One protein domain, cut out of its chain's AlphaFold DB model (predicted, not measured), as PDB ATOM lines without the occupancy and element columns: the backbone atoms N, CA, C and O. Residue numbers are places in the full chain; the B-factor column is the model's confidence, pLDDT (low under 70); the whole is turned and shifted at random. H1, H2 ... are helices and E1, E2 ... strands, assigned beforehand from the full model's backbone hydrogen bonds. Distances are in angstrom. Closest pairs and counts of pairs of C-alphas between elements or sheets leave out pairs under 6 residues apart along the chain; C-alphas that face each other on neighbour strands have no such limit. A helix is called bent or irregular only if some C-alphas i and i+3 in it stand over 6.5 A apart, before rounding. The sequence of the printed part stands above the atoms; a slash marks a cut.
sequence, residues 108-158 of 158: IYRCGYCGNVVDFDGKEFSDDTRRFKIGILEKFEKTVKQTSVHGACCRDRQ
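Overview. This is residues 108 to 158 of the 158 residues of an uncharacterized protein of Flavobacteriales bacterium (UniProt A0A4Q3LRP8). Two short strands side by side, E1 and E2, make a narrow ribbon, with the longer helix H1 at one end, by the first residue of E1, and the short, irregular helix H2 past the other end. A long unnamed stretch, residues 112 to 126, folds back from the end of E1 and pairs briefly with it at residues 117 to 118 before it leads to H1. The printed part has 51 residues with two named strands and two named helices, in the order E1, H1, E2, H2; the sheet has the order E1, E2 and is parallel, and the class is mixed, helices and strands. The whole is compact, with a radius of gyration of the C-alphas of 10.5 A and spans of 31 by 22 by 15 A.

Along the chain. Strand E2 takes residues 145 to 149 and is 12.9 A long from first to last C-alpha. Strand E1 takes residues 108 to 111, 10.2 A, and begins at C-alpha 108 at (-11.141, 19.921, -34.477). Helix H1 takes residues 127 to 140, 19.6 A, and begins at C-alpha 127 at (-21.440, 23.696, -23.753). Helix H2 takes residues 152 to 157, 9.6 A, and ends at C-alpha 157 at (1.031, 26.645, -18.803).

Arrangement. E1 and E2 are parallel neighbours, with 30 degrees between their directions. The C-alphas of Tyr 109 and Thr 147, which face each other, are 4.8 A apart. N 110 and O 147 are within hydrogen-bond range at 2.9 A, and so are N 149 and O 110 at 2.9 A. Residues 109 to 110 of E1 also pair with residues 117 to 118, antiparallel. E1, H1 and E2 form a strand-helix-strand unit, two parallel neighbour strands with a helix between them along the chain. The closest C-alphas of E1 and H1, those of Ile 108 and Lys 133, are 7.2 A apart. Those of E1 and H2, Cys 111 and Cys 153, are 7.6 A apart. H1 and H2 are apart. In H1 every O i to N i+4 pair is within hydrogen-bond range; in H2 0 of 2 are, and 1 of its 3 O i to N i+3 pairs is. H2 is irregular, with C-alphas 153 and 156 8.8 A apart.

Size, cuts and confidence. The two C-alphas farthest apart, those of Thr 143 and Asp 156, are 31.6 A apart. The printed part has no cut and ends at Gln 158, the chain's last residue. The link from E1 to H1, 15 residues, is long; those from H1 to E2 and from E2 to H2 are tight. The mean pLDDT of the printed part is 77.2, and the model's confidence is under 70 at residues 127 to 129, 135 to 136, 139 to 144 and 157 to 158.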
ATOM      1  N   ILE A 108     -10.854  19.794 -35.904       82.88
ATOM      2  CA  ILE A 108     -11.141  19.921 -34.477       82.88
ATOM      3  C   ILE A 108      -9.863  20.344 -33.766       82.88
ATOM      4  O   ILE A 108      -8.855  19.634 -33.775       82.88
ATOM      5  N   TYR A 109      -9.918  21.524 -33.155       85.94
ATOM      6  CA  TYR A 109      -8.812  22.056 -32.382       85.94
ATOM      7  C   TYR A 109      -8.892  21.552 -30.941       85.94
ATOM      8  O   TYR A 109      -9.954  21.563 -30.312       85.94
ATOM      9  N   ARG A 110      -7.759  21.081 -30.422       89.50
ATOM     10  CA  ARG A 110      -7.624  20.641 -29.032       89.50
ATOM     11  C   ARG A 110      -6.533  21.440 -28.344       89.50
ATOM     12  O   ARG A 110      -5.498  21.732 -28.936       89.50
ATOM     13  N   CYS A 111      -6.743  21.769 -27.078       90.00
ATOM     14  CA  CYS A 111      -5.696  22.346 -26.253       90.00
ATOM     15  C   CYS A 111      -4.555  21.333 -26.102       90.00
ATOM     16  O   CYS A 111      -4.771  20.240 -25.582       90.00
ATOM     17  N   GLY A 112      -3.336  21.711 -26.485       86.44
ATOM     18  CA  GLY A 112      -2.165  20.832 -26.409       86.44
ATOM     19  C   GLY A 112      -1.757  20.415 -24.993       86.44
ATOM     20  O   GLY A 112      -0.975  19.484 -24.838       86.44
ATOM     21  N   TYR A 113      -2.289  21.074 -23.956       87.50
ATOM     22  CA  TYR A 113      -1.953  20.782 -22.559       87.50
ATOM     23  C   TYR A 113      -2.960  19.867 -21.858       87.50
ATOM     24  O   TYR A 113      -2.550  18.976 -21.120       87.50
ATOM     25  N   CYS A 114      -4.265  20.097 -22.043       87.56
ATOM     26  CA  CYS A 114      -5.318  19.331 -21.356       87.56
ATOM     27  C   CYS A 114      -6.221  18.524 -22.296       87.56
ATOM     28  O   CYS A 114      -7.078  17.788 -21.822       87.56
ATOM     29  N   GLY A 115      -6.071  18.667 -23.616       86.31
ATOM     30  CA  GLY A 115      -6.883  17.957 -24.605       86.31
ATOM     31  C   GLY A 115      -8.310  18.487 -24.779       86.31
ATOM     32  O   GLY A 115      -9.062  17.922 -25.579       86.31
ATOM     33  N   ASN A 116      -8.697  19.564 -24.078       89.06
ATOM     34  CA  ASN A 116     -10.022  20.171 -24.237       89.06
ATOM     35  C   ASN A 116     -10.272  20.597 -25.681       89.06
ATOM     36  O   ASN A 116      -9.379  21.140 -26.333       89.06
ATOM     37  N   VAL A 117     -11.506  20.406 -26.145       87.81
ATOM     38  CA  VAL A 117     -11.949  20.912 -27.444       87.81
ATOM     39  C   VAL A 117     -12.141  22.422 -27.355       87.81
ATOM     40  O   VAL A 117     -12.911  22.912 -26.529       87.81
ATOM     41  N   VAL A 118     -11.426  23.138 -28.213       86.75
ATOM     42  CA  VAL A 118     -11.360  24.601 -28.264       86.75
ATOM     43  C   VAL A 118     -11.546  25.069 -29.704       86.75
ATOM     44  O   VAL A 118     -11.516  24.259 -30.633       86.75
ATOM     45  N   ASP A 119     -11.790  26.358 -29.905       80.69
ATOM     46  CA  ASP A 119     -11.743  26.947 -31.241       80.69
ATOM     47  C   ASP A 119     -10.296  27.105 -31.746       80.69
ATOM     48  O   ASP A 119      -9.332  26.698 -31.090       80.69
ATOM     49  N   PHE A 120     -10.144  27.656 -32.951       80.25
ATOM     50  CA  PHE A 120      -8.837  27.818 -33.590       80.25
ATOM     51  C   PHE A 120      -7.910  28.794 -32.842       80.25
ATOM     52  O   PHE A 120      -6.693  28.657 -32.949       80.25
ATOM     53  N   ASP A 121      -8.470  29.721 -32.056       79.38
ATOM     54  CA  ASP A 121      -7.745  30.667 -31.195       79.38
ATOM     55  C   ASP A 121      -7.478  30.093 -29.790       79.38
ATOM     56  O   ASP A 121      -6.891  30.751 -28.928       79.38
ATOM     57  N   GLY A 122      -7.918  28.858 -29.527       81.94
ATOM     58  CA  GLY A 122      -7.759  28.191 -28.242       81.94
ATOM     59  C   GLY A 122      -8.803  28.580 -27.194       81.94
ATOM     60  O   GLY A 122      -8.655  28.210 -26.027       81.94
ATOM     61  N   LYS A 123      -9.865  29.301 -27.554       84.19
ATOM     62  CA  LYS A 123     -10.952  29.649 -26.635       84.19
ATOM     63  C   LYS A 123     -11.932  28.484 -26.482       84.19
ATOM     64  O   LYS A 123     -12.168  27.697 -27.394       84.19
ATOM     65  N   GLU A 124     -12.511  28.369 -25.293       83.19
ATOM     66  CA  GLU A 124     -13.534  27.363 -25.017       83.19
ATOM     67  C   GLU A 124     -14.850  27.689 -25.736       83.19
ATOM     68  O   GLU A 124     -15.303  28.837 -25.768       83.19
ATOM     69  N   PHE A 125     -15.471  26.652 -26.293       77.06
ATOM     70  CA  PHE A 125     -16.815  26.728 -26.855       77.06
ATOM     71  C   PHE A 125     -17.890  26.787 -25.762       77.06
ATOM     72  O   PHE A 125     -17.670  26.348 -24.633       77.06
ATOM     73  N   SER A 126     -19.091  27.252 -26.126       73.25
ATOM     74  CA  SER A 126     -20.291  27.014 -25.314       73.25
ATOM     75  C   SER A 126     -20.559  25.511 -25.166       73.25
ATOM     76  O   SER A 126     -20.165  24.718 -26.027       73.25
ATOM     77  N   ASP A 127     -21.248  25.113 -24.094       69.25
ATOM     78  CA  ASP A 127     -21.440  23.696 -23.753       69.25
ATOM     79  C   ASP A 127     -22.089  22.867 -24.866       69.25
ATOM     80  O   ASP A 127     -21.701  21.718 -25.070       69.25
ATOM     81  N   ASP A 128     -23.020  23.434 -25.630       58.62
ATOM     82  CA  ASP A 128     -23.677  22.719 -26.731       58.62
ATOM     83  C   ASP A 128     -22.724  22.480 -27.905       58.62
ATOM     84  O   ASP A 128     -22.580  21.355 -28.381       58.62
ATOM     85  N   THR A 129     -21.980  23.513 -28.314       64.62
ATOM     86  CA  THR A 129     -21.000  23.403 -29.409       64.62
ATOM     87  C   THR A 129     -19.839  22.486 -29.019       64.62
ATOM     88  O   THR A 129     -19.329  21.719 -29.839       64.62
ATOM     89  N   ARG A 130     -19.423  22.547 -27.749       74.94
ATOM     90  CA  ARG A 130     -18.369  21.702 -27.192       74.94
ATOM     91  C   ARG A 130     -18.791  20.237 -27.170       74.94
ATOM     92  O   ARG A 130     -18.040  19.405 -27.666       74.94
ATOM     93  N   ARG A 131     -19.984  19.926 -26.647       73.19
ATOM     94  CA  ARG A 131     -20.533  18.557 -26.626       73.19
ATOM     95  C   ARG A 131     -20.657  17.981 -28.026       73.19
ATOM     96  O   ARG A 131     -20.214  16.863 -28.254       73.19
ATOM     97  N   PHE A 132     -21.163  18.774 -28.965       70.00
ATOM     98  CA  PHE A 132     -21.260  18.374 -30.362       70.00
ATOM     99  C   PHE A 132     -19.890  17.994 -30.955       70.00
ATOM    100  O   PHE A 132     -19.720  16.897 -31.480       70.00
ATOM    101  N   LYS A 133     -18.869  18.853 -30.809       73.38
ATOM    102  CA  LYS A 133     -17.517  18.568 -31.325       73.38
ATOM    103  C   LYS A 133     -16.814  17.413 -30.598       73.38
ATOM    104  O   LYS A 133     -16.032  16.705 -31.224       73.38
ATOM    105  N   ILE A 134     -17.076  17.209 -29.305       79.88
ATOM    106  CA  ILE A 134     -16.593  16.025 -28.575       79.88
ATOM    107  C   ILE A 134     -17.228  14.757 -29.151       79.88
ATOM    108  O   ILE A 134     -16.494  13.822 -29.446       79.88
ATOM    109  N   GLY A 135     -18.540  14.761 -29.406       69.81
ATOM    110  CA  GLY A 135     -19.225  13.631 -30.039       69.81
ATOM    111  C   GLY A 135     -18.631  13.274 -31.404       69.81
ATOM    112  O   GLY A 135     -18.439  12.099 -31.704       69.81
ATOM    113  N   ILE A 136     -18.232  14.280 -32.193       68.19
ATOM    114  CA  ILE A 136     -17.507  14.046 -33.451       68.19
ATOM    115  C   ILE A 136     -16.146  13.374 -33.196       68.19
ATOM    116  O   ILE A 136     -15.796  12.435 -33.904       68.19
ATOM    117  N   LEU A 137     -15.365  13.819 -32.203       76.06
ATOM    118  CA  LEU A 137     -14.068  13.198 -31.894       76.06
ATOM    119  C   LEU A 137     -14.204  11.761 -31.396       76.06
ATOM    120  O   LEU A 137     -13.423  10.915 -31.811       76.06
ATOM    121  N   GLU A 138     -15.159  11.489 -30.509       75.50
ATOM    122  CA  GLU A 138     -15.361  10.151 -29.943       75.50
ATOM    123  C   GLU A 138     -15.725   9.130 -31.025       75.50
ATOM    124  O   GLU A 138     -15.266   7.989 -30.977       75.50
ATOM    125  N   LYS A 139     -16.501   9.552 -32.028       58.78
ATOM    126  CA  LYS A 139     -17.010   8.673 -33.088       58.78
ATOM    127  C   LYS A 139     -16.098   8.613 -34.320       58.78
ATOM    128  O   LYS A 139     -15.966   7.560 -34.941       58.78
ATOM    129  N   PHE A 140     -15.397   9.703 -34.641       62.09
ATOM    130  CA  PHE A 140     -14.644   9.867 -35.895       62.09
ATOM    131  C   PHE A 140     -13.167  10.238 -35.697       62.09
ATOM    132  O   PHE A 140     -12.541  10.829 -36.579       62.09
ATOM    133  N   GLU A 141     -12.575   9.873 -34.554       67.12
ATOM    134  CA  GLU A 141     -11.204  10.240 -34.161       67.12
ATOM    135  C   GLU A 141     -10.156  10.043 -35.275       67.12
ATOM    136  O   GLU A 141      -9.232  10.846 -35.422       67.12
ATOM    137  N   LYS A 142     -10.305   8.966 -36.059       57.69
ATOM    138  CA  LYS A 142      -9.344   8.527 -37.085       57.69
ATOM    139  C   LYS A 142      -9.478   9.247 -38.426       57.69
ATOM    140  O   LYS A 142      -8.551   9.187 -39.229       57.69
ATOM    141  N   THR A 143     -10.623   9.864 -38.697       54.88
ATOM    142  CA  THR A 143     -10.939  10.488 -39.992       54.88
ATOM    143  C   THR A 143     -10.963  12.006 -39.904       54.88
ATOM    144  O   THR A 143     -10.658  12.683 -40.885       54.88
ATOM    145  N   VAL A 144     -11.273  12.553 -38.730       67.00
ATOM    146  CA  VAL A 144     -11.297  13.995 -38.500       67.00
ATOM    147  C   VAL A 144      -9.890  14.510 -38.232       67.00
ATOM    148  O   VAL A 144      -9.146  13.966 -37.413       67.00
ATOM    149  N   LYS A 145      -9.510  15.601 -38.904       75.38
ATOM    150  CA  LYS A 145      -8.207  16.220 -38.685       75.38
ATOM    151  C   LYS A 145      -8.199  16.919 -37.327       75.38
ATOM    152  O   LYS A 145      -8.945  17.864 -37.074       75.38
ATOM    153  N   GLN A 146      -7.326  16.448 -36.447       85.44
ATOM    154  CA  GLN A 146      -7.138  17.019 -35.120       85.44
ATOM    155  C   GLN A 146      -5.918  17.935 -35.125       85.44
ATOM    156  O   GLN A 146      -4.832  17.530 -35.539       85.44
ATOM    157  N   THR A 147      -6.090  19.172 -34.665       85.38
ATOM    158  CA  THR A 147      -5.000  20.154 -34.591       85.38
ATOM    159  C   THR A 147      -4.808  20.604 -33.151       85.38
ATOM    160  O   THR A 147      -5.750  21.026 -32.487       85.38
ATOM    161  N   SER A 148      -3.578  20.523 -32.650       88.62
ATOM    162  CA  SER A 148      -3.244  21.002 -31.309       88.62
ATOM    163  C   SER A 148      -2.974  22.510 -31.324       88.62
ATOM    164  O   SER A 148      -2.201  22.978 -32.157       88.62
ATOM    165  N   VAL A 149      -3.567  23.258 -30.389       87.56
ATOM    166  CA  VAL A 149      -3.385  24.714 -30.208       87.56
ATOM    167  C   VAL A 149      -3.146  25.075 -28.740       87.56
ATOM    168  O   VAL A 149      -3.358  24.258 -27.837       87.56
ATOM    169  N   HIS A 150      -2.720  26.312 -28.477       87.00
ATOM    170  CA  HIS A 150      -2.605  26.836 -27.116       87.00
ATOM    171  C   HIS A 150      -3.985  27.208 -26.570       87.00
ATOM    172  O   HIS A 150      -4.535  28.252 -26.898       87.00
ATOM    173  N   GLY A 151      -4.552  26.350 -25.720       83.44
ATOM    174  CA  GLY A 151      -5.862  26.600 -25.129       83.44
ATOM    175  C   GLY A 151      -5.829  27.660 -24.023       83.44
ATOM    176  O   GLY A 151      -5.038  27.575 -23.081       83.44
ATOM    177  N   ALA A 152      -6.772  28.599 -24.075       84.81
ATOM    178  CA  ALA A 152      -7.082  29.563 -23.021       84.81
ATOM    179  C   ALA A 152      -7.653  28.908 -21.748       84.81
ATOM    180  O   ALA A 152      -7.814  29.589 -20.737       84.81
ATOM    181  N   CYS A 153      -7.933  27.605 -21.790       83.94
ATOM    182  CA  CYS A 153      -8.256  26.761 -20.641       83.94
ATOM    183  C   CYS A 153      -7.017  26.388 -19.795       83.94
ATOM    184  O   CYS A 153      -7.152  25.858 -18.696       83.94
ATOM    185  N   CYS A 154      -5.797  26.635 -20.293       83.88
ATOM    186  CA  CYS A 154      -4.531  26.349 -19.603       83.88
ATOM    187  C   CYS A 154      -3.570  27.546 -19.661       83.88
ATOM    188  O   CYS A 154      -2.398  27.381 -19.991       83.88
ATOM    189  N   ARG A 155      -4.068  28.752 -19.353       71.81
ATOM    190  CA  ARG A 155      -3.287  30.008 -19.415       71.81
ATOM    191  C   ARG A 155      -1.996  29.950 -18.605       71.81
ATOM    192  O   ARG A 155      -0.987  30.470 -19.054       71.81
ATOM    193  N   ASP A 156      -2.014  29.257 -17.471       75.69
ATOM    194  CA  ASP A 156      -0.869  29.168 -16.555       75.69
ATOM    195  C   ASP A 156       0.247  28.227 -17.045       75.69
ATOM    196  O   ASP A 156       1.267  28.071 -16.378       75.69
ATOM    197  N   ARG A 157       0.045  27.545 -18.181       66.25
ATOM    198  CA  ARG A 157       1.031  26.645 -18.803       66.25
ATOM    199  C   ARG A 157       1.591  27.177 -20.126       66.25
ATOM    200  O   ARG A 157       2.276  26.422 -20.821       66.25
ATOM    201  N   GLN A 158       1.265  28.422 -20.472       58.41
ATOM    202  CA  GLN A 158       1.759  29.123 -21.661       58.41
ATOM    203  C   GLN A 158       3.080  29.836 -21.380       58.41
ATOM    204  O   GLN A 158       3.237  30.377 -20.262       58.41
TER     205      GLN A 158